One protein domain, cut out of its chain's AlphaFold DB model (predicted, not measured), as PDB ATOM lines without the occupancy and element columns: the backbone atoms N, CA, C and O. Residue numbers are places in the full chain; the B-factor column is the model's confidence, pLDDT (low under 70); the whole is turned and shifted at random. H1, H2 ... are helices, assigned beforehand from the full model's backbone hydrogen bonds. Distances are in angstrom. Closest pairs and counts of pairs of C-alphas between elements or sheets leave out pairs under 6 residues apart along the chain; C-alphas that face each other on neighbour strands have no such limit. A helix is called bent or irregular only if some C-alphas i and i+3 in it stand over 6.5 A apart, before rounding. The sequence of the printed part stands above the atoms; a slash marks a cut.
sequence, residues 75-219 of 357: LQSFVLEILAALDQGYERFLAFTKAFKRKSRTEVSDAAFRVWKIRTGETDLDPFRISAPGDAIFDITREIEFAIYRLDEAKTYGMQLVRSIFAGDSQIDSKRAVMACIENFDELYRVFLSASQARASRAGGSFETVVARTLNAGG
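What this domain is: This is residues 75 to 219 of the 357 residues of the protein "EcoRII-C domain-containing protein" of beta proteobacterium AAP99 (UniProt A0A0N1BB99). Two long helices, H4 and H6, run side by side in opposite ways along most of a rod, with H4 in the middle: H6 is on one side of it, and H3 and the hairpin of H1 and H2 lie in a row along another side. The short H5 sits at one end of the rod, where the chain turns from H4 into H6, and the loop of residues 121 to 132 lies at the other end, between H3 and H4. The printed part has 145 residues with six named helices, H1 to H6 in chain order, and no named strand; the class is all helix. The whole is loose, with a radius of gyration of the C-alphas of 19.5 A, and the C-alphas span 60 by 27 by 20 A.

Where its parts are: H4, the longest helix by residues, is made of residues 133 to 166 and measures 47.4 A from first to last C-alpha, from C-alpha 133 at (217.755, 225.663, 237.962) to C-alpha 166 at (190.200, 210.565, 273.421). It has a kink of 41 degrees near residue 150. H4 is neither bent nor irregular, but only just: C-alphas 141 and 144 are 6.3 A apart. H6, residues 185 to 217, is 47.6 A long and ends with C-alpha 217 at (213.603, 236.129, 238.988). H3, residues 105 to 120, is 22.3 A long. H1, residues 75 to 87, is 18.5 A long and begins with C-alpha 75 at (207.914, 217.301, 268.310). H2 holds residues 90 to 99, and H5 holds residues 174 to 183.

How they stand to each other: H4 is the hub, touching four other helices: H1, H3, H5 and H6. H4 and H6 touch with 18 pairs of C-alphas within 8 A, at a shallow tilt of 25 degrees, opposite ways; their closest C-alphas, those of Thr 141 and Ser 206, are 6.0 A apart. H4 touches H3 with residues 139 to 149 alone, at a steep tilt of 46 degrees, opposite ways; the closest C-alphas, of Ala 112 and Glu 145, are 5.0 A apart. H3 also touches H6, with residues 105 to 109 of H3 and 202 to 210 of H6 alone; the closest C-alphas, of Ser 109 and Ser 206, are 6.9 A apart. Farther along H4, its residues 151 to 159 alone touch H1, at a shallow tilt of 20 degrees, the same way; the closest C-alphas, of Leu 75 and Leu 151, are 7.2 A apart. H1 and H2 form a helical hairpin, opposite ways at a steep tilt of 43 degrees, with C-alphas of Ala 85 and Phe 93 closest at 4.8 A. H1 touches H2 with residues 82 to 86 alone. H2 and H4 are close but not clearly touching, with the closest C-alphas, of Thr 97 and Met 159, 6.9 A apart. H1, H2 and H4 make an up and down bundle, each helix running against the one before it in the chain. H4 touches H5 with residues 164 to 166 alone, about perpendicular at 73 degrees; the closest C-alphas, of Ile 165 and Ala 180, are 5.3 A apart. H2 and H3 are apart, and so are H1 and H6. Every O i to N i+4 pair is within hydrogen-bond range in H1, H2, H3, H5 and H6; in H4 it is 25 of 30.

The domain as a whole: The two C-alphas farthest apart, those of Lys 175 and Gly 219, are 61.2 A from each other. The printed part has no cut. The link from H3 to H4, 12 residues, is long; its C-alphas lie 24 to 32 A from the mean of the C-alphas. The mean pLDDT of the printed part is 91.6, and no printed residue is under 70.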
ATOM      1  N   LEU A  75     209.030 218.239 268.198       83.88
ATOM      2  CA  LEU A  75     207.914 217.301 268.310       83.88
ATOM      3  C   LEU A  75     207.693 216.832 269.755       83.88
ATOM      4  O   LEU A  75     206.558 216.821 270.225       83.88
ATOM      5  N   GLN A  76     208.761 216.494 270.483       87.56
ATOM      6  CA  GLN A  76     208.667 216.088 271.890       87.56
ATOM      7  C   GLN A  76     208.106 217.206 272.773       87.56
ATOM      8  O   GLN A  76     207.239 216.959 273.610       87.56
ATOM      9  N   SER A  77     208.564 218.441 272.557       90.31
ATOM     10  CA  SER A  77     208.058 219.616 273.277       90.31
ATOM     11  C   SER A  77     206.558 219.797 273.030       90.31
ATOM     12  O   SER A  77     205.786 219.981 273.968       90.31
ATOM     13  N   PHE A  78     206.127 219.633 271.779       91.25
ATOM     14  CA  PHE A  78     204.720 219.711 271.400       91.25
ATOM     15  C   PHE A  78     203.857 218.593 272.009       91.25
ATOM     16  O   PHE A  78     202.725 218.839 272.419       91.25
ATOM     17  N   VAL A  79     204.383 217.368 272.117       92.50
ATOM     18  CA  VAL A  79     203.693 216.271 272.815       92.50
ATOM     19  C   VAL A  79     203.449 216.631 274.281       92.50
ATOM     20  O   VAL A  79     202.341 216.429 274.773       92.50
ATOM     21  N   LEU A  80     204.438 217.211 274.971       94.31
ATOM     22  CA  LEU A  80     204.260 217.650 276.359       94.31
ATOM     23  C   LEU A  80     203.204 218.755 276.497       94.31
ATOM     24  O   LEU A  80     202.450 218.743 277.466       94.31
ATOM     25  N   GLU A  81     203.106 219.675 275.535       94.88
ATOM     26  CA  GLU A  81     202.046 220.694 275.518       94.88
ATOM     27  C   GLU A  81     200.648 220.071 275.382       94.88
ATOM     28  O   GLU A  81     199.725 220.471 276.094       94.88
ATOM     29  N   ILE A  82     200.493 219.062 274.515       94.50
ATOM     30  CA  ILE A  82     199.233 218.317 274.367       94.50
ATOM     31  C   ILE A  82     198.876 217.597 275.668       94.50
ATOM     32  O   ILE A  82     197.736 217.698 276.120       94.50
ATOM     33  N   LEU A  83     199.834 216.888 276.270       94.56
ATOM     34  CA  LEU A  83     199.622 216.171 277.530       94.56
ATOM     35  C   LEU A  83     199.216 217.136 278.647       94.56
ATOM     36  O   LEU A  83     198.193 216.925 279.291       94.56
ATOM     37  N   ALA A  84     199.924 218.258 278.794       95.38
ATOM     38  CA  ALA A  84     199.585 219.282 279.778       95.38
ATOM     39  C   ALA A  84     198.192 219.898 279.548       95.38
ATOM     40  O   ALA A  84     197.530 220.305 280.506       95.38
ATOM     41  N   ALA A  85     197.740 219.997 278.293       95.25
ATOM     42  CA  ALA A  85     196.390 220.448 277.968       95.25
ATOM     43  C   ALA A  85     195.329 219.390 278.311       95.25
ATOM     44  O   ALA A  85     194.279 219.755 278.835       95.25
ATOM     45  N   LEU A  86     195.598 218.107 278.059       94.88
ATOM     46  CA  LEU A  86     194.715 216.994 278.426       94.88
ATOM     47  C   LEU A  86     194.605 216.824 279.945       94.88
ATOM     48  O   LEU A  86     193.498 216.637 280.442       94.88
ATOM     49  N   ASP A  87     195.700 216.989 280.689       94.88
ATOM     50  CA  ASP A  87     195.707 216.950 282.160       94.88
ATOM     51  C   ASP A  87     194.801 218.028 282.781       94.88
ATOM     52  O   ASP A  87     194.259 217.852 283.871       94.88
ATOM     53  N   GLN A  88     194.596 219.144 282.072       95.06
ATOM     54  CA  GLN A  88     193.665 220.216 282.446       95.06
ATOM     55  C   GLN A  88     192.215 219.963 281.987       95.06
ATOM     56  O   GLN A  88     191.333 220.773 282.279       95.06
ATOM     57  N   GLY A  89     191.958 218.868 281.269       94.75
ATOM     58  CA  GLY A  89     190.648 218.462 280.767       94.75
ATOM     59  C   GLY A  89     190.484 218.592 279.248       94.75
ATOM     60  O   GLY A  89     191.151 219.378 278.571       94.75
ATOM     61  N   TYR A  90     189.531 217.837 278.695       94.00
ATOM     62  CA  TYR A  90     189.351 217.710 277.243       94.00
ATOM     63  C   TYR A  90     188.977 219.038 276.564       94.00
ATOM     64  O   TYR A  90     189.466 219.344 275.478       94.00
ATOM     65  N   GLU A  91     188.195 219.895 277.227       95.50
ATOM     66  CA  GLU A  91     187.874 221.243 276.730       95.50
ATOM     67  C   GLU A  91     189.119 222.128 276.575       95.50
ATOM     68  O   GLU A  91     189.230 222.916 275.630       95.50
ATOM     69  N   ARG A  92     190.104 221.980 277.471       95.44
ATOM     70  CA  ARG A  92     191.367 222.715 277.378       95.44
ATOM     71  C   ARG A  92     192.196 222.225 276.196       95.44
ATOM     72  O   ARG A  92     192.745 223.051 275.465       95.44
ATOM     73  N   PHE A  93     192.223 220.914 275.967       95.44
ATOM     74  CA  PHE A  93     192.788 220.329 274.754       95.44
ATOM     75  C   PHE A  93     192.088 220.851 273.487       95.44
ATOM     76  O   PHE A  93     192.764 221.322 272.573       95.44
ATOM     77  N   LEU A  94     190.752 220.891 273.433       94.31
ATOM     78  CA  LEU A  94     190.027 221.459 272.287       94.31
ATOM     79  C   LEU A  94     190.401 222.927 272.039       94.31
ATOM     80  O   LEU A  94     190.673 223.310 270.897       94.31
ATOM     81  N   ALA A  95     190.487 223.741 273.094       94.31
ATOM     82  CA  ALA A  95     190.935 225.127 272.988       94.31
ATOM     83  C   ALA A  95     192.373 225.236 272.447       94.31
ATOM     84  O   ALA A  95     192.630 226.075 271.580       94.31
ATOM     85  N   PHE A  96     193.283 224.366 272.899       93.69
ATOM     86  CA  PHE A  96     194.650 224.273 272.379       93.69
ATOM     87  C   PHE A  96     194.660 223.940 270.881       93.69
ATOM     88  O   PHE A  96     195.262 224.675 270.096       93.69
ATOM     89  N   THR A  97     193.914 222.913 270.450       91.69
ATOM     90  CA  THR A  97     193.840 222.540 269.024       91.69
ATOM     91  C   THR A  97     193.290 223.668 268.147       91.69
ATOM     92  O   THR A  97     193.757 223.858 267.027       91.69
ATOM     93  N   LYS A  98     192.330 224.456 268.653       91.19
ATOM     94  CA  LYS A  98     191.753 225.606 267.942       91.19
ATOM     95  C   LYS A  98     192.712 226.797 267.870       91.19
ATOM     96  O   LYS A  98     192.660 227.564 266.911       91.19
ATOM     97  N   ALA A  99     193.552 226.975 268.886       91.25
ATOM     98  CA  ALA A  99     194.557 228.031 268.928       91.25
ATOM     99  C   ALA A  99     195.782 227.715 268.056       91.25
ATOM    100  O   ALA A  99     196.469 228.643 267.620       91.25
ATOM    101  N   PHE A 100     196.049 226.433 267.781       88.62
ATOM    102  CA  PHE A 100     197.151 226.015 266.925       88.62
ATOM    103  C   PHE A 100     196.995 226.573 265.506       88.62
ATOM    104  O   PHE A 100     196.050 226.260 264.778       88.62
ATOM    105  N   LYS A 101     197.961 227.396 265.091       85.75
ATOM    106  CA  LYS A 101     198.016 227.964 263.745       85.75
ATOM    107  C   LYS A 101     199.018 227.195 262.902       85.75
ATOM    108  O   LYS A 101     200.221 227.254 263.138       85.75
ATOM    109  N   ARG A 102     198.508 226.519 261.877       84.31
ATOM    110  CA  ARG A 102     199.341 225.926 260.831       84.31
ATOM    111  C   ARG A 102     199.987 227.037 260.002       84.31
ATOM    112  O   ARG A 102     199.310 228.003 259.650       84.31
ATOM    113  N   LYS A 103     201.258 226.862 259.633       85.31
ATOM    114  CA  LYS A 103     201.924 227.746 258.671       85.31
ATOM    115  C   LYS A 103     201.206 227.691 257.322       85.31
ATOM    116  O   LYS A 103     200.861 226.615 256.822       85.31
ATOM    117  N   SER A 104     200.980 228.852 256.724       86.75
ATOM    118  CA  SER A 104     200.451 228.958 255.368       86.75
ATOM    119  C   SER A 104     201.455 228.424 254.343       86.75
ATOM    120  O   SER A 104     202.659 228.348 254.590       86.75
ATOM    121  N   ARG A 105     200.963 228.084 253.146       83.38
ATOM    122  CA  ARG A 105     201.818 227.642 252.032       83.38
ATOM    123  C   ARG A 105     202.901 228.675 251.703       83.38
ATOM    124  O   ARG A 105     204.042 228.295 251.468       83.38
ATOM    125  N   THR A 106     202.558 229.960 251.735       86.31
ATOM    126  CA  THR A 106     203.498 231.056 251.472       86.31
ATOM    127  C   THR A 106     204.588 231.126 252.534       86.31
ATOM    128  O   THR A 106     205.761 231.157 252.187       86.31
ATOM    129  N   GLU A 107     204.233 231.053 253.822       89.81
ATOM    130  CA  GLU A 107     205.220 231.065 254.913       89.81
ATOM    131  C   GLU A 107     206.200 229.892 254.820       89.81
ATOM    132  O   GLU A 107     207.403 230.065 255.026       89.81
ATOM    133  N   VAL A 108     205.687 228.704 254.492       89.62
ATOM    134  CA  VAL A 108     206.491 227.490 254.325       89.62
ATOM    135  C   VAL A 108     207.415 227.609 253.107       89.62
ATOM    136  O   VAL A 108     208.610 227.334 253.230       89.62
ATOM    137  N   SER A 109     206.906 228.089 251.970       89.69
ATOM    138  CA  SER A 109     207.701 228.321 250.756       89.69
ATOM    139  C   SER A 109     208.784 229.390 250.969       89.69
ATOM    140  O   SER A 109     209.942 229.193 250.601       89.69
ATOM    141  N   ASP A 110     208.463 230.493 251.651       91.12
ATOM    142  CA  ASP A 110     209.427 231.547 251.973       91.12
ATOM    143  C   ASP A 110     210.510 231.068 252.940       91.12
ATOM    144  O   ASP A 110     211.682 231.427 252.792       91.12
ATOM    145  N   ALA A 111     210.141 230.252 253.931       91.19
ATOM    146  CA  ALA A 111     211.104 229.619 254.822       91.19
ATOM    147  C   ALA A 111     212.025 228.662 254.058       91.19
ATOM    148  O   ALA A 111     213.242 228.724 254.243       91.19
ATOM    149  N   ALA A 112     211.470 227.841 253.163       92.06
ATOM    150  CA  ALA A 112     212.254 226.933 252.335       92.06
ATOM    151  C   ALA A 112     213.240 227.694 251.443       92.06
ATOM    152  O   ALA A 112     214.425 227.367 251.404       92.06
ATOM    153  N   PHE A 113     212.789 228.780 250.818       93.12
ATOM    154  CA  PHE A 113     213.648 229.616 249.995       93.12
ATOM    155  C   PHE A 113     214.772 230.289 250.795       93.12
ATOM    156  O   PHE A 113     215.915 230.323 250.347       93.12
ATOM    157  N   ARG A 114     214.490 230.794 252.006       92.38
ATOM    158  CA  ARG A 114     215.539 231.337 252.891       92.38
ATOM    159  C   ARG A 114     216.595 230.290 253.226       92.38
ATOM    160  O   ARG A 114     217.780 230.600 253.170       92.38
ATOM    161  N   VAL A 115     216.172 229.069 253.555       89.56
ATOM    162  CA  VAL A 115     217.094 227.965 253.847       89.56
ATOM    163  C   VAL A 115     217.926 227.617 252.614       89.56
ATOM    164  O   VAL A 115     219.134 227.460 252.747       89.56
ATOM    165  N   TRP A 116     217.316 227.545 251.429       93.50
ATOM    166  CA  TRP A 116     218.035 227.269 250.186       93.50
ATOM    167  C   TRP A 116     219.130 228.305 249.908       93.50
ATOM    168  O   TRP A 116     220.279 227.916 249.739       93.50
ATOM    169  N   LYS A 117     218.823 229.606 250.004       91.94
ATOM    170  CA  LYS A 117     219.822 230.678 249.830       91.94
ATOM    171  C   LYS A 117     221.011 230.552 250.779       91.94
ATOM    172  O   LYS A 117     222.150 230.766 250.388       91.94
ATOM    173  N   ILE A 118     220.753 230.196 252.038       88.19
ATOM    174  CA  ILE A 118     221.821 229.977 253.025       88.19
ATOM    175  C   ILE A 118     222.680 228.767 252.636       88.19
ATOM    176  O   ILE A 118     223.891 228.799 252.832       88.19
ATOM    177  N   ARG A 119     222.073 227.701 252.095       84.62
ATOM    178  CA  ARG A 119     222.793 226.480 251.695       84.62
ATOM    179  C   ARG A 119     223.667 226.681 250.467       84.62
ATOM    180  O   ARG A 119     224.772 226.151 250.435       84.62
ATOM    181  N   THR A 120     223.157 227.385 249.465       88.12
ATOM    182  CA  THR A 120     223.822 227.521 248.166       88.12
ATOM    183  C   THR A 120     224.686 228.775 248.072       88.12
ATOM    184  O   THR A 120     225.587 228.829 247.246       88.12
ATOM    185  N   GLY A 121     224.435 229.779 248.920       89.25
ATOM    186  CA  GLY A 121     225.029 231.111 248.791       89.25
ATOM    187  C   GLY A 121     224.365 231.975 247.714       89.25
ATOM    188  O   GLY A 121     224.766 233.122 247.525       89.25
ATOM    189  N   GLU A 122     223.340 231.456 247.033       91.56
ATOM    190  CA  GLU A 122     222.635 232.157 245.961       91.56
ATOM    191  C   GLU A 122     221.697 233.243 246.504       91.56
ATOM    192  O   GLU A 122     221.119 233.138 247.591       91.56
ATOM    193  N   THR A 123     221.510 234.311 245.726       89.81
ATOM    194  CA  THR A 123     220.688 235.461 246.137       89.81
ATOM    195  C   THR A 123     219.233 235.364 245.693       89.81
ATOM    196  O   THR A 123     218.340 235.834 246.408       89.81
ATOM    197  N   ASP A 124     218.988 234.763 244.531       92.88
ATOM    198  CA  ASP A 124     217.681 234.602 243.897       92.88
ATOM    199  C   ASP A 124     217.597 233.273 243.115       92.88
ATOM    200  O   ASP A 124     218.510 232.454 243.179       92.88
ATOM    201  N   LEU A 125     216.458 233.025 242.455       94.75
ATOM    202  CA  LEU A 125     216.257 231.883 241.550       94.75
ATOM    203  C   LEU A 125     216.337 232.317 240.089       94.75
ATOM    204  O   LEU A 125     215.580 231.800 239.276       94.75
ATOM    205  N   ASP A 126     217.168 233.303 239.746       95.75
ATOM    206  CA  ASP A 126     217.331 233.673 238.343       95.75
ATOM    207  C   ASP A 126     217.904 232.465 237.571       95.75
ATOM    208  O   ASP A 126     219.073 232.104 237.772       95.75
ATOM    209  N   PRO A 127     217.110 231.826 236.686       96.31
ATOM    210  CA  PRO A 127     217.518 230.616 235.989       96.31
ATOM    211  C   PRO A 127     218.679 230.860 235.022       96.31
ATOM    212  O   PRO A 127     219.278 229.907 234.533       96.31
ATOM    213  N   PHE A 128     219.009 232.117 234.717       95.12
ATOM    214  CA  PHE A 128     220.132 232.479 233.857       95.12
ATOM    215  C   PHE A 128     221.440 232.671 234.619       95.12
ATOM    216  O   PHE A 128     222.492 232.767 233.984       95.12
ATOM    217  N   ARG A 129     221.381 232.729 235.954       93.94
ATOM    218  CA  ARG A 129     222.541 232.917 236.833       93.94
ATOM    219  C   ARG A 129     222.934 231.637 237.550       93.94
ATOM    220  O   ARG A 129     224.125 231.370 237.682       93.94
ATOM    221  N   ILE A 130     221.951 230.851 237.981       94.75
ATOM    222  CA  ILE A 130     222.203 229.575 238.651       94.75
ATOM    223  C   ILE A 130     222.528 228.480 237.629       94.75
ATOM    224  O   ILE A 130     221.956 228.433 236.539       94.75
ATOM    225  N   SER A 131     223.456 227.587 237.975       92.62
ATOM    226  CA  SER A 131     223.961 226.564 237.047       92.62
ATOM    227  C   SER A 131     222.962 225.438 236.768       92.62
ATOM    228  O   SER A 131     222.934 224.914 235.658       92.62
ATOM    229  N   ALA A 132     222.157 225.067 237.768       96.56
ATOM    230  CA  ALA A 132     221.207 223.957 237.708       96.56
ATOM    231  C   ALA A 132     219.838 224.393 238.274       96.56
ATOM    232  O   ALA A 132     219.525 224.136 239.443       96.56
ATOM    233  N   PRO A 133     219.037 225.144 237.496       97.56
ATOM    234  CA  PRO A 133     217.755 225.663 237.962       97.56
ATOM    235  C   PRO A 133     216.736 224.566 238.293       97.56
ATOM    236  O   PRO A 133     215.964 224.730 239.237       97.56
ATOM    237  N   GLY A 134     216.728 223.442 237.572       97.56
ATOM    238  CA  GLY A 134     215.831 222.321 237.861       97.56
ATOM    239  C   GLY A 134     216.141 221.635 239.184       97.56
ATOM    240  O   GLY A 134     215.234 221.337 239.959       97.56
ATOM    241  N   ASP A 135     217.424 221.450 239.470       97.06
ATOM    242  CA  ASP A 135     217.932 220.950 240.741       97.06
ATOM    243  C   ASP A 135     217.574 221.888 241.899       97.06
ATOM    244  O   ASP A 135     217.080 221.431 242.927       97.06
ATOM    245  N   ALA A 136     217.711 223.206 241.716       97.00
ATOM    246  CA  ALA A 136     217.279 224.184 242.715       97.00
ATOM    247  C   ALA A 136     215.765 224.102 242.990       97.00
ATOM    248  O   ALA A 136     215.341 224.119 244.150       97.00
ATOM    249  N   ILE A 137     214.943 223.971 241.940       97.06
ATOM    250  CA  ILE A 137     213.494 223.766 242.080       97.06
ATOM    251  C   ILE A 137     213.210 222.463 242.843       97.06
ATOM    252  O   ILE A 137     212.366 222.447 243.748       97.06
ATOM    253  N   PHE A 138     213.914 221.378 242.518       95.31
ATOM    254  CA  PHE A 138     213.783 220.099 243.210       95.31
ATOM    255  C   PHE A 138     214.136 220.218 244.697       95.31
ATOM    256  O   PHE A 138     213.312 219.868 245.543       95.31
ATOM    257  N   ASP A 139     215.301 220.771 245.033       93.25
ATOM    258  CA  ASP A 139     215.796 220.860 246.410       93.25
ATOM    259  C   ASP A 139     214.864 221.697 247.288       93.25
ATOM    260  O   ASP A 139     214.493 221.296 248.397       93.25
ATOM    261  N   ILE A 140     214.410 222.847 246.778       94.44
ATOM    262  CA  ILE A 140     213.475 223.702 247.512       94.44
ATOM    263  C   ILE A 140     212.179 222.941 247.791       94.44
ATOM    264  O   ILE A 140     211.727 222.913 248.935       94.44
ATOM    265  N   THR A 141     211.585 222.319 246.773       92.94
ATOM    266  CA  THR A 141     210.237 221.738 246.872       92.94
ATOM    267  C   THR A 141     210.212 220.386 247.593       92.94
ATOM    268  O   THR A 141     209.322 220.127 248.412       92.94
ATOM    269  N   ARG A 142     211.168 219.496 247.298       88.38
ATOM    270  CA  ARG A 142     211.162 218.090 247.735       88.38
ATOM    271  C   ARG A 142     211.987 217.816 248.968       88.38
ATOM    272  O   ARG A 142     211.624 216.913 249.719       88.38
ATOM    273  N   GLU A 143     213.023 218.601 249.217       85.25
ATOM    274  CA  GLU A 143     213.880 218.387 250.378       85.25
ATOM    275  C   GLU A 143     213.552 219.387 251.477       85.25
ATOM    276  O   GLU A 143     213.117 219.022 252.573       85.25
ATOM    277  N   ILE A 144     213.708 220.674 251.174       88.94
ATOM    278  CA  ILE A 144     213.663 221.725 252.183       88.94
ATOM    279  C   ILE A 144     212.223 221.974 252.632       88.94
ATOM    280  O   ILE A 144     211.916 221.893 253.824       88.94
ATOM    281  N   GLU A 145     211.321 222.254 251.692       90.50
ATOM    282  CA  GLU A 145     209.927 222.554 252.010       90.50
ATOM    283  C   GLU A 145     209.199 221.333 252.588       90.50
ATOM    284  O   GLU A 145     208.321 221.459 253.446       90.50
ATOM    285  N   PHE A 146     209.549 220.124 252.143       86.19
ATOM    286  CA  PHE A 146     209.001 218.898 252.715       86.19
ATOM    287  C   PHE A 146     209.443 218.678 254.158       86.19
ATOM    288  O   PHE A 146     208.595 218.350 254.987       86.19
ATOM    289  N   ALA A 147     210.718 218.910 254.483       82.31
ATOM    290  CA  ALA A 147     211.204 218.803 255.854       82.31
ATOM    291  C   ALA A 147     210.482 219.779 256.800       82.31
ATOM    292  O   ALA A 147     210.033 219.371 257.868       82.31
ATOM    293  N   ILE A 148     210.301 221.039 256.384       84.44
ATOM    294  CA  ILE A 148     209.586 222.055 257.181       84.44
ATOM    295  C   ILE A 148     208.126 221.641 257.410       84.44
ATOM    296  O   ILE A 148     207.597 221.773 258.512       84.44
ATOM    297  N   TYR A 149     207.470 221.130 256.370       86.31
ATOM    298  CA  TYR A 149     206.064 220.758 256.438       86.31
ATOM    299  C   TYR A 149     205.793 219.478 257.227       86.31
ATOM    300  O   TYR A 149     204.761 219.402 257.887       86.31
ATOM    301  N   ARG A 150     206.685 218.481 257.172       83.94
ATOM    302  CA  ARG A 150     206.496 217.187 257.851       83.94
ATOM    303  C   ARG A 150     206.193 217.370 259.339       83.94
ATOM    304  O   ARG A 150     205.335 216.683 259.884       83.94
ATOM    305  N   LEU A 151     206.861 218.330 259.968       81.06
ATOM    306  CA  LEU A 151     206.652 218.643 261.371       81.06
ATOM    307  C   LEU A 151     205.280 219.282 261.624       81.06
ATOM    308  O   LEU A 151     204.528 218.811 262.473       81.06
ATOM    309  N   ASP A 152     204.910 220.308 260.853       85.31
ATOM    310  CA  ASP A 152     203.593 220.954 260.965       85.31
ATOM    311  C   ASP A 152     202.447 219.965 260.678       85.31
ATOM    312  O   ASP A 152     201.369 220.042 261.272       85.31
ATOM    313  N   GLU A 153     202.679 219.023 259.767       88.50
ATOM    314  CA  GLU A 153     201.768 217.936 259.446       88.50
ATOM    315  C   GLU A 153     201.576 216.984 260.627       88.50
ATOM    316  O   GLU A 153     200.431 216.736 261.014       88.50
ATOM    317  N   ALA A 154     202.667 216.497 261.225       88.00
ATOM    318  CA  ALA A 154     202.612 215.632 262.401       88.00
ATOM    319  C   ALA A 154     201.841 216.306 263.544       88.00
ATOM    320  O   ALA A 154     200.960 215.690 264.139       88.00
ATOM    321  N   LYS A 155     202.083 217.601 263.781       90.50
ATOM    322  CA  LYS A 155     201.342 218.385 264.779       90.50
ATOM    323  C   LYS A 155     199.850 218.480 264.453       90.50
ATOM    324  O   LYS A 155     199.007 218.219 265.306       90.50
ATOM    325  N   THR A 156     199.513 218.810 263.206       90.81
ATOM    326  CA  THR A 156     198.124 219.028 262.769       90.81
ATOM    327  C   THR A 156     197.296 217.747 262.819       90.81
ATOM    328  O   THR A 156     196.224 217.722 263.423       90.81
ATOM    329  N   TYR A 157     197.772 216.684 262.171       92.56
ATOM    330  CA  TYR A 157     197.021 215.435 262.064       92.56
ATOM    331  C   TYR A 157     197.174 214.577 263.317       92.56
ATOM    332  O   TYR A 157     196.209 213.930 263.710       92.56
ATOM    333  N   GLY A 158     198.315 214.644 264.011       92.31
ATOM    334  CA  GLY A 158     198.498 214.006 265.315       92.31
ATOM    335  C   GLY A 158     197.468 214.487 266.335       92.31
ATOM    336  O   GLY A 158     196.811 213.663 266.960       92.31
ATOM    337  N   MET A 159     197.219 215.798 266.430       93.12
ATOM    338  CA  MET A 159     196.140 216.320 267.282       93.12
ATOM    339  C   MET A 159     194.752 215.812 266.872       93.12
ATOM    340  O   MET A 159     193.920 215.561 267.739       93.12
ATOM    341  N   GLN A 160     194.477 215.654 265.572       93.56
ATOM    342  CA  GLN A 160     193.199 215.096 265.118       93.56
ATOM    343  C   GLN A 160     193.052 213.631 265.533       93.56
ATOM    344  O   GLN A 160     191.989 213.261 266.016       93.56
ATOM    345  N   LEU A 161     194.120 212.833 265.427       94.69
ATOM    346  CA  LEU A 161     194.135 211.451 265.914       94.69
ATOM    347  C   LEU A 161     193.932 211.394 267.431       94.69
ATOM    348  O   LEU A 161     193.094 210.629 267.895       94.69
ATOM    349  N   VAL A 162     194.635 212.239 268.197       93.75
ATOM    350  CA  VAL A 162     194.437 212.356 269.652       93.75
ATOM    351  C   VAL A 162     192.975 212.677 269.954       93.75
ATOM    352  O   VAL A 162     192.361 212.000 270.769       93.75
ATOM    353  N   ARG A 163     192.368 213.631 269.241       93.00
ATOM    354  CA  ARG A 163     190.949 213.971 269.403       93.00
ATOM    355  C   ARG A 163     190.028 212.779 269.133       93.00
ATOM    356  O   ARG A 163     189.122 212.534 269.923       93.00
ATOM    357  N   SER A 164     190.264 212.033 268.054       92.56
ATOM    358  CA  SER A 164     189.466 210.851 267.704       92.56
ATOM    359  C   SER A 164     189.652 209.695 268.694       92.56
ATOM    360  O   SER A 164     188.717 208.938 268.921       92.56
ATOM    361  N   ILE A 165     190.832 209.549 269.306       93.81
ATOM    362  CA  ILE A 165     191.110 208.499 270.298       93.81
ATOM    363  C   ILE A 165     190.508 208.854 271.668       93.81
ATOM    364  O   ILE A 165     189.904 208.001 272.313       93.81
ATOM    365  N   PHE A 166     190.663 210.102 272.110       92.75
ATOM    366  CA  PHE A 166     190.200 210.565 273.421       92.75
ATOM    367  C   PHE A 166     188.682 210.817 273.444       92.75
ATOM    368  O   PHE A 166     188.039 210.576 274.459       92.75
ATOM    369  N   ALA A 167     188.080 211.228 272.319       87.50
ATOM    370  CA  ALA A 167     186.630 211.245 272.088       87.50
ATOM    371  C   ALA A 167     185.774 211.874 273.217       87.50
ATOM    372  O   ALA A 167     184.660 211.424 273.479       87.50
ATOM    373  N   GLY A 168     186.273 212.927 273.875       87.44
ATOM    374  CA  GLY A 168     185.581 213.614 274.976       87.44
ATOM    375  C   GLY A 168     186.109 213.283 276.372       87.44
ATOM    376  O   GLY A 168     185.872 214.046 277.305       87.44
ATOM    377  N   ASP A 169     186.847 212.186 276.513       87.56
ATOM    378  CA  ASP A 169     187.543 211.818 277.739       87.56
ATOM    379  C   ASP A 169     188.933 212.459 277.742       87.56
ATOM    380  O   ASP A 169     189.608 212.457 276.721       87.56
ATOM    381  N   SER A 170     189.379 213.034 278.857       86.69
ATOM    382  CA  SER A 170     190.753 213.541 279.001       86.69
ATOM    383  C   SER A 170     191.722 212.512 279.566       86.69
ATOM    384  O   SER A 170     192.929 212.728 279.498       86.69
ATOM    385  N   GLN A 171     191.220 211.413 280.131       88.25
ATOM    386  CA  GLN A 171     192.032 210.370 280.741       88.25
ATOM    387  C   GLN A 171     191.571 208.992 280.289       88.25
ATOM    388  O   GLN A 171     190.687 208.376 280.872       88.25
ATOM    389  N   ILE A 172     192.247 208.476 279.269       89.94
ATOM    390  CA  ILE A 172     192.043 207.111 278.796       89.94
ATOM    391  C   ILE A 172     193.205 206.229 279.248       89.94
ATOM    392  O   ILE A 172     194.369 206.630 279.195       89.94
ATOM    393  N   ASP A 173     192.900 205.007 279.673       91.94
ATOM    394  CA  ASP A 173     193.919 203.983 279.870       91.94
ATOM    395  C   ASP A 173     194.246 203.272 278.544       91.94
ATOM    396  O   ASP A 173     193.598 203.467 277.508       91.94
ATOM    397  N   SER A 174     195.256 202.399 278.566       91.19
ATOM    398  CA  SER A 174     195.667 201.653 277.375       91.19
ATOM    399  C   SER A 174     194.545 200.784 276.797       91.19
ATOM    400  O   SER A 174     194.483 200.600 275.584       91.19
ATOM    401  N   LYS A 175     193.641 200.249 277.633       93.56
ATOM    402  CA  LYS A 175     192.526 199.416 277.158       93.56
ATOM    403  C   LYS A 175     191.530 200.264 276.382       93.56
ATOM    404  O   LYS A 175     191.111 199.866 275.295       93.56
ATOM    405  N   ARG A 176     191.180 201.442 276.905       92.38
ATOM    406  CA  ARG A 176     190.277 202.372 276.232       92.38
ATOM    407  C   ARG A 176     190.885 202.909 274.944       92.38
ATOM    408  O   ARG A 176     190.174 202.957 273.948       92.38
ATOM    409  N   ALA A 177     192.182 203.212 274.932       92.25
ATOM    410  CA  ALA A 177     192.882 203.624 273.718       92.25
ATOM    411  C   ALA A 177     192.806 202.554 272.612       92.25
ATOM    412  O   ALA A 177     192.480 202.874 271.468       92.25
ATOM    413  N   VAL A 178     193.036 201.277 272.951       93.75
ATOM    414  CA  VAL A 178     192.909 200.162 271.995       93.75
ATOM    415  C   VAL A 178     191.477 200.041 271.474       93.75
ATOM    416  O   VAL A 178     191.289 199.936 270.264       93.75
ATOM    417  N   MET A 179     190.468 200.104 272.351       93.50
ATOM    418  CA  MET A 179     189.062 200.077 271.926       93.50
ATOM    419  C   MET A 179     188.737 201.242 270.987       93.50
ATOM    420  O   MET A 179     188.180 201.011 269.919       93.50
ATOM    421  N   ALA A 180     189.163 202.464 271.317       92.81
ATOM    422  CA  ALA A 180     188.931 203.647 270.492       92.81
ATOM    423  C   ALA A 180     189.556 203.525 269.093       92.81
ATOM    424  O   ALA A 180     188.955 203.960 268.117       92.81
ATOM    425  N   CYS A 181     190.723 202.884 268.960       92.81
ATOM    426  CA  CYS A 181     191.343 202.654 267.649       92.81
ATOM    427  C   CYS A 181     190.489 201.772 266.727       92.81
ATOM    428  O   CYS A 181     190.501 201.961 265.511       92.81
ATOM    429  N   ILE A 182     189.759 200.813 267.303       94.62
ATOM    430  CA  ILE A 182     188.891 199.893 266.561       94.62
ATOM    431  C   ILE A 182     187.505 200.508 266.346       94.62
ATOM    432  O   ILE A 182     186.997 200.501 265.229       94.62
ATOM    433  N   GLU A 183     186.910 201.075 267.394       93.44
ATOM    434  CA  GLU A 183     185.571 201.676 267.364       93.44
ATOM    435  C   GLU A 183     185.519 202.930 266.479       93.44
ATOM    436  O   GLU A 183     184.546 203.128 265.754       93.44
ATOM    437  N   ASN A 184     186.582 203.742 266.477       92.75
ATOM    438  CA  ASN A 184     186.651 204.999 265.723       92.75
ATOM    439  C   ASN A 184     187.475 204.870 264.433       92.75
ATOM    440  O   ASN A 184     187.950 205.876 263.896       92.75
ATOM    441  N   PHE A 185     187.648 203.648 263.913       93.00
ATOM    442  CA  PHE A 185     188.489 203.370 262.745       93.00
ATOM    443  C   PHE A 185     188.176 204.283 261.548       93.00
ATOM    444  O   PHE A 185     189.090 204.858 260.958       93.00
ATOM    445  N   ASP A 186     186.897 204.498 261.232       94.06
ATOM    446  CA  ASP A 186     186.479 205.352 260.111       94.06
ATOM    447  C   ASP A 186     186.852 206.830 260.302       94.06
ATOM    448  O   ASP A 186     187.075 207.561 259.333       94.06
ATOM    449  N   GLU A 187     186.901 207.319 261.542       92.69
ATOM    450  CA  GLU A 187     187.368 208.676 261.825       92.69
ATOM    451  C   GLU A 187     188.883 208.780 261.654       92.69
ATOM    452  O   GLU A 187     189.354 209.665 260.939       92.69
ATOM    453  N   LEU A 188     189.634 207.825 262.208       94.06
ATOM    454  CA  LEU A 188     191.088 207.760 262.060       94.06
ATOM    455  C   LEU A 188     191.488 207.637 260.583       94.06
ATOM    456  O   LEU A 188     192.354 208.370 260.102       94.06
ATOM    457  N   TYR A 189     190.802 206.779 259.829       94.69
ATOM    458  CA  TYR A 189     191.017 206.621 258.395       94.69
ATOM    459  C   TYR A 189     190.770 207.928 257.628       94.69
ATOM    460  O   TYR A 189     191.572 208.304 256.769       94.69
ATOM    461  N   ARG A 190     189.713 208.679 257.968       95.44
ATOM    462  CA  ARG A 190     189.450 210.002 257.374       95.44
ATOM    463  C   ARG A 190     190.565 211.007 257.664       95.44
ATOM    464  O   ARG A 190     190.885 211.802 256.779       95.44
ATOM    465  N   VAL A 191     191.182 210.962 258.847       95.06
ATOM    466  CA  VAL A 191     192.346 211.804 259.179       95.06
ATOM    467  C   VAL A 191     193.526 211.474 258.259       95.06
ATOM    468  O   VAL A 191     194.088 212.383 257.643       95.06
ATOM    469  N   PHE A 192     193.858 210.193 258.075       93.69
ATOM    470  CA  PHE A 192     194.939 209.778 257.168       93.69
ATOM    471  C   PHE A 192     194.651 210.109 255.701       93.69
ATOM    472  O   PHE A 192     195.536 210.588 254.986       93.69
ATOM    473  N   LEU A 193     193.411 209.907 255.248       94.19
ATOM    474  CA  LEU A 193     192.998 210.274 253.897       94.19
ATOM    475  C   LEU A 193     193.128 211.787 253.679       94.19
ATOM    476  O   LEU A 193     193.692 212.215 252.672       94.19
ATOM    477  N   SER A 194     192.672 212.594 254.640       93.38
ATOM    478  CA  SER A 194     192.814 214.054 254.620       93.38
ATOM    479  C   SER A 194     194.283 214.483 254.564       93.38
ATOM    480  O   SER A 194     194.641 215.336 253.748       93.38
ATOM    481  N   ALA A 195     195.156 213.848 255.353       91.44
ATOM    482  CA  ALA A 195     196.599 214.081 255.304       91.44
ATOM    483  C   ALA A 195     197.186 213.762 253.923       91.44
ATOM    484  O   ALA A 195     197.893 214.585 253.341       91.44
ATOM    485  N   SER A 196     196.834 212.611 253.347       89.31
ATOM    486  CA  SER A 196     197.299 212.205 252.018       89.31
ATOM    487  C   SER A 196     196.874 213.191 250.920       89.31
ATOM    488  O   SER A 196     197.695 213.600 250.095       89.31
ATOM    489  N   GLN A 197     195.613 213.635 250.927       87.88
ATOM    490  CA  GLN A 197     195.125 214.602 249.936       87.88
ATOM    491  C   GLN A 197     195.761 215.986 250.115       87.88
ATOM    492  O   GLN A 197     196.145 216.625 249.132       87.88
ATOM    493  N   ALA A 198     195.952 216.436 251.358       88.56
ATOM    494  CA  ALA A 198     196.646 217.688 251.639       88.56
ATOM    495  C   ALA A 198     198.114 217.654 251.186       88.56
ATOM    496  O   ALA A 198     198.593 218.641 250.624       88.56
ATOM    497  N   ARG A 199     198.818 216.523 251.357       87.50
ATOM    498  CA  ARG A 199     200.177 216.318 250.822       87.50
ATOM    499  C   ARG A 199     200.213 216.471 249.309       87.50
ATOM    500  O   ARG A 199     201.070 217.193 248.799       87.50
ATOM    501  N   ALA A 200     199.293 215.812 248.605       84.06
ATOM    502  CA  ALA A 200     199.224 215.849 247.147       84.06
ATOM    503  C   ALA A 200     198.967 217.273 246.628       84.06
ATOM    504  O   ALA A 200     199.717 217.766 245.785       84.06
ATOM    505  N   SER A 201     197.967 217.962 247.190       85.94
ATOM    506  CA  SER A 201     197.641 219.350 246.833       85.94
ATOM    507  C   SER A 201     198.800 220.312 247.125       85.94
ATOM    508  O   SER A 201     199.152 221.145 246.287       85.94
ATOM    509  N   ARG A 202     199.449 220.169 248.287       86.69
ATOM    510  CA  ARG A 202     200.592 221.004 248.669       86.69
ATOM    511  C   ARG A 202     201.774 220.811 247.729       86.69
ATOM    512  O   ARG A 202     202.371 221.801 247.327       86.69
ATOM    513  N   ALA A 203     202.116 219.567 247.393       86.31
ATOM    514  CA  ALA A 203     203.253 219.280 246.528       86.31
ATOM    515  C   ALA A 203     203.098 219.948 245.151       86.31
ATOM    516  O   ALA A 203     204.061 220.532 244.664       86.31
ATOM    517  N   GLY A 204     201.895 219.906 244.560       87.94
ATOM    518  CA  GLY A 204     201.591 220.625 243.313       87.94
ATOM    519  C   GLY A 204     201.788 222.134 243.457       87.94
ATOM    520  O   GLY A 204     202.641 222.714 242.790       87.94
ATOM    521  N   GLY A 205     201.113 222.747 244.433       89.25
ATOM    522  CA  GLY A 205     201.199 224.195 244.630       89.25
ATOM    523  C   GLY A 205     202.584 224.709 245.045       89.25
ATOM    524  O   GLY A 205     202.932 225.844 244.736       89.25
ATOM    525  N   SER A 206     203.382 223.901 245.749       91.00
ATOM    526  CA  SER A 206     204.787 224.202 246.066       91.00
ATOM    527  C   SER A 206     205.620 224.274 244.788       91.00
ATOM    528  O   SER A 206     206.313 225.263 244.556       91.00
ATOM    529  N   PHE A 207     205.476 223.275 243.915       93.88
ATOM    530  CA  PHE A 207     206.173 223.228 242.636       93.88
ATOM    531  C   PHE A 207     205.820 224.427 241.746       93.88
ATOM    532  O   PHE A 207     206.720 225.121 241.277       93.88
ATOM    533  N   GLU A 208     204.532 224.748 241.618       93.75
ATOM    534  CA  GLU A 208     204.053 225.951 240.921       93.75
ATOM    535  C   GLU A 208     204.634 227.240 241.516       93.75
ATOM    536  O   GLU A 208     205.119 228.100 240.786       93.75
ATOM    537  N   THR A 209     204.643 227.371 242.847       93.06
ATOM    538  CA  THR A 209     205.148 228.576 243.528       93.06
ATOM    539  C   THR A 209     206.638 228.793 243.262       93.06
ATOM    540  O   THR A 209     207.069 229.922 243.017       93.06
ATOM    541  N   VAL A 210     207.440 227.726 243.303       95.38
ATOM    542  CA  VAL A 210     208.891 227.813 243.091       95.38
ATOM    543  C   VAL A 210     209.221 228.063 241.617       95.38
ATOM    544  O   VAL A 210     210.081 228.897 241.325       95.38
ATOM    545  N   VAL A 211     208.498 227.443 240.680       96.50
ATOM    546  CA  VAL A 211     208.642 227.744 239.244       96.50
ATOM    547  C   VAL A 211     208.234 229.186 238.943       96.50
ATOM    548  O   VAL A 211     208.994 229.898 238.294       96.50
ATOM    549  N   ALA A 212     207.117 229.678 239.486       94.56
ATOM    550  CA  ALA A 212     206.714 231.077 239.336       94.56
ATOM    551  C   ALA A 212     207.773 232.046 239.890       94.56
ATOM    552  O   ALA A 212     208.053 233.082 239.290       94.56
ATOM    553  N   ARG A 213     208.398 231.714 241.029       94.75
ATOM    554  CA  ARG A 213     209.512 232.496 241.591       94.75
ATOM    555  C   ARG A 213     210.728 232.507 240.663       94.75
ATOM    556  O   ARG A 213     211.344 233.556 240.514       94.75
ATOM    557  N   THR A 214     211.032 231.373 240.037       96.62
ATOM    558  CA  THR A 214     212.128 231.223 239.064       96.62
ATOM    559  C   THR A 214     211.864 232.061 237.808       96.62
ATOM    560  O   THR A 214     212.709 232.857 237.408       96.62
ATOM    561  N   LEU A 215     210.655 231.979 237.240       95.81
ATOM    562  CA  LEU A 215     210.240 232.788 236.087       95.81
ATOM    563  C   LEU A 215     210.327 234.292 236.382       95.81
ATOM    564  O   LEU A 215     210.908 235.040 235.600       95.81
ATOM    565  N   ASN A 216     209.812 234.721 237.539       94.88
ATOM    566  CA  ASN A 216     209.889 236.116 237.977       94.88
ATOM    567  C   ASN A 216     211.337 236.590 238.163       94.88
ATOM    568  O   ASN A 216     211.667 237.698 237.754       94.88
ATOM    569  N   ALA A 217     212.203 235.772 238.769       94.62
ATOM    570  CA  ALA A 217     213.603 236.129 238.988       94.62
ATOM    571  C   ALA A 217     214.383 236.267 237.670       94.62
ATOM    572  O   ALA A 217     215.197 237.176 237.544       94.62
ATOM    573  N   GLY A 218     214.079 235.426 236.675       94.69
ATOM    574  CA  GLY A 218     214.629 235.538 235.320       94.69
ATOM    575  C   GLY A 218     213.991 236.631 234.462       94.69
ATOM    576  O   GLY A 218     214.402 236.834 233.321       94.69
ATOM    577  N   GLY A 219     212.965 237.324 234.958       94.00
ATOM    578  CA  GLY A 219     212.260 238.331 234.174       94.00
ATOM    579  C   GLY A 219     211.480 237.788 232.990       94.00
ATOM    580  O   GLY A 219     211.284 238.486 231.994       94.00
TER     581      GLY A 219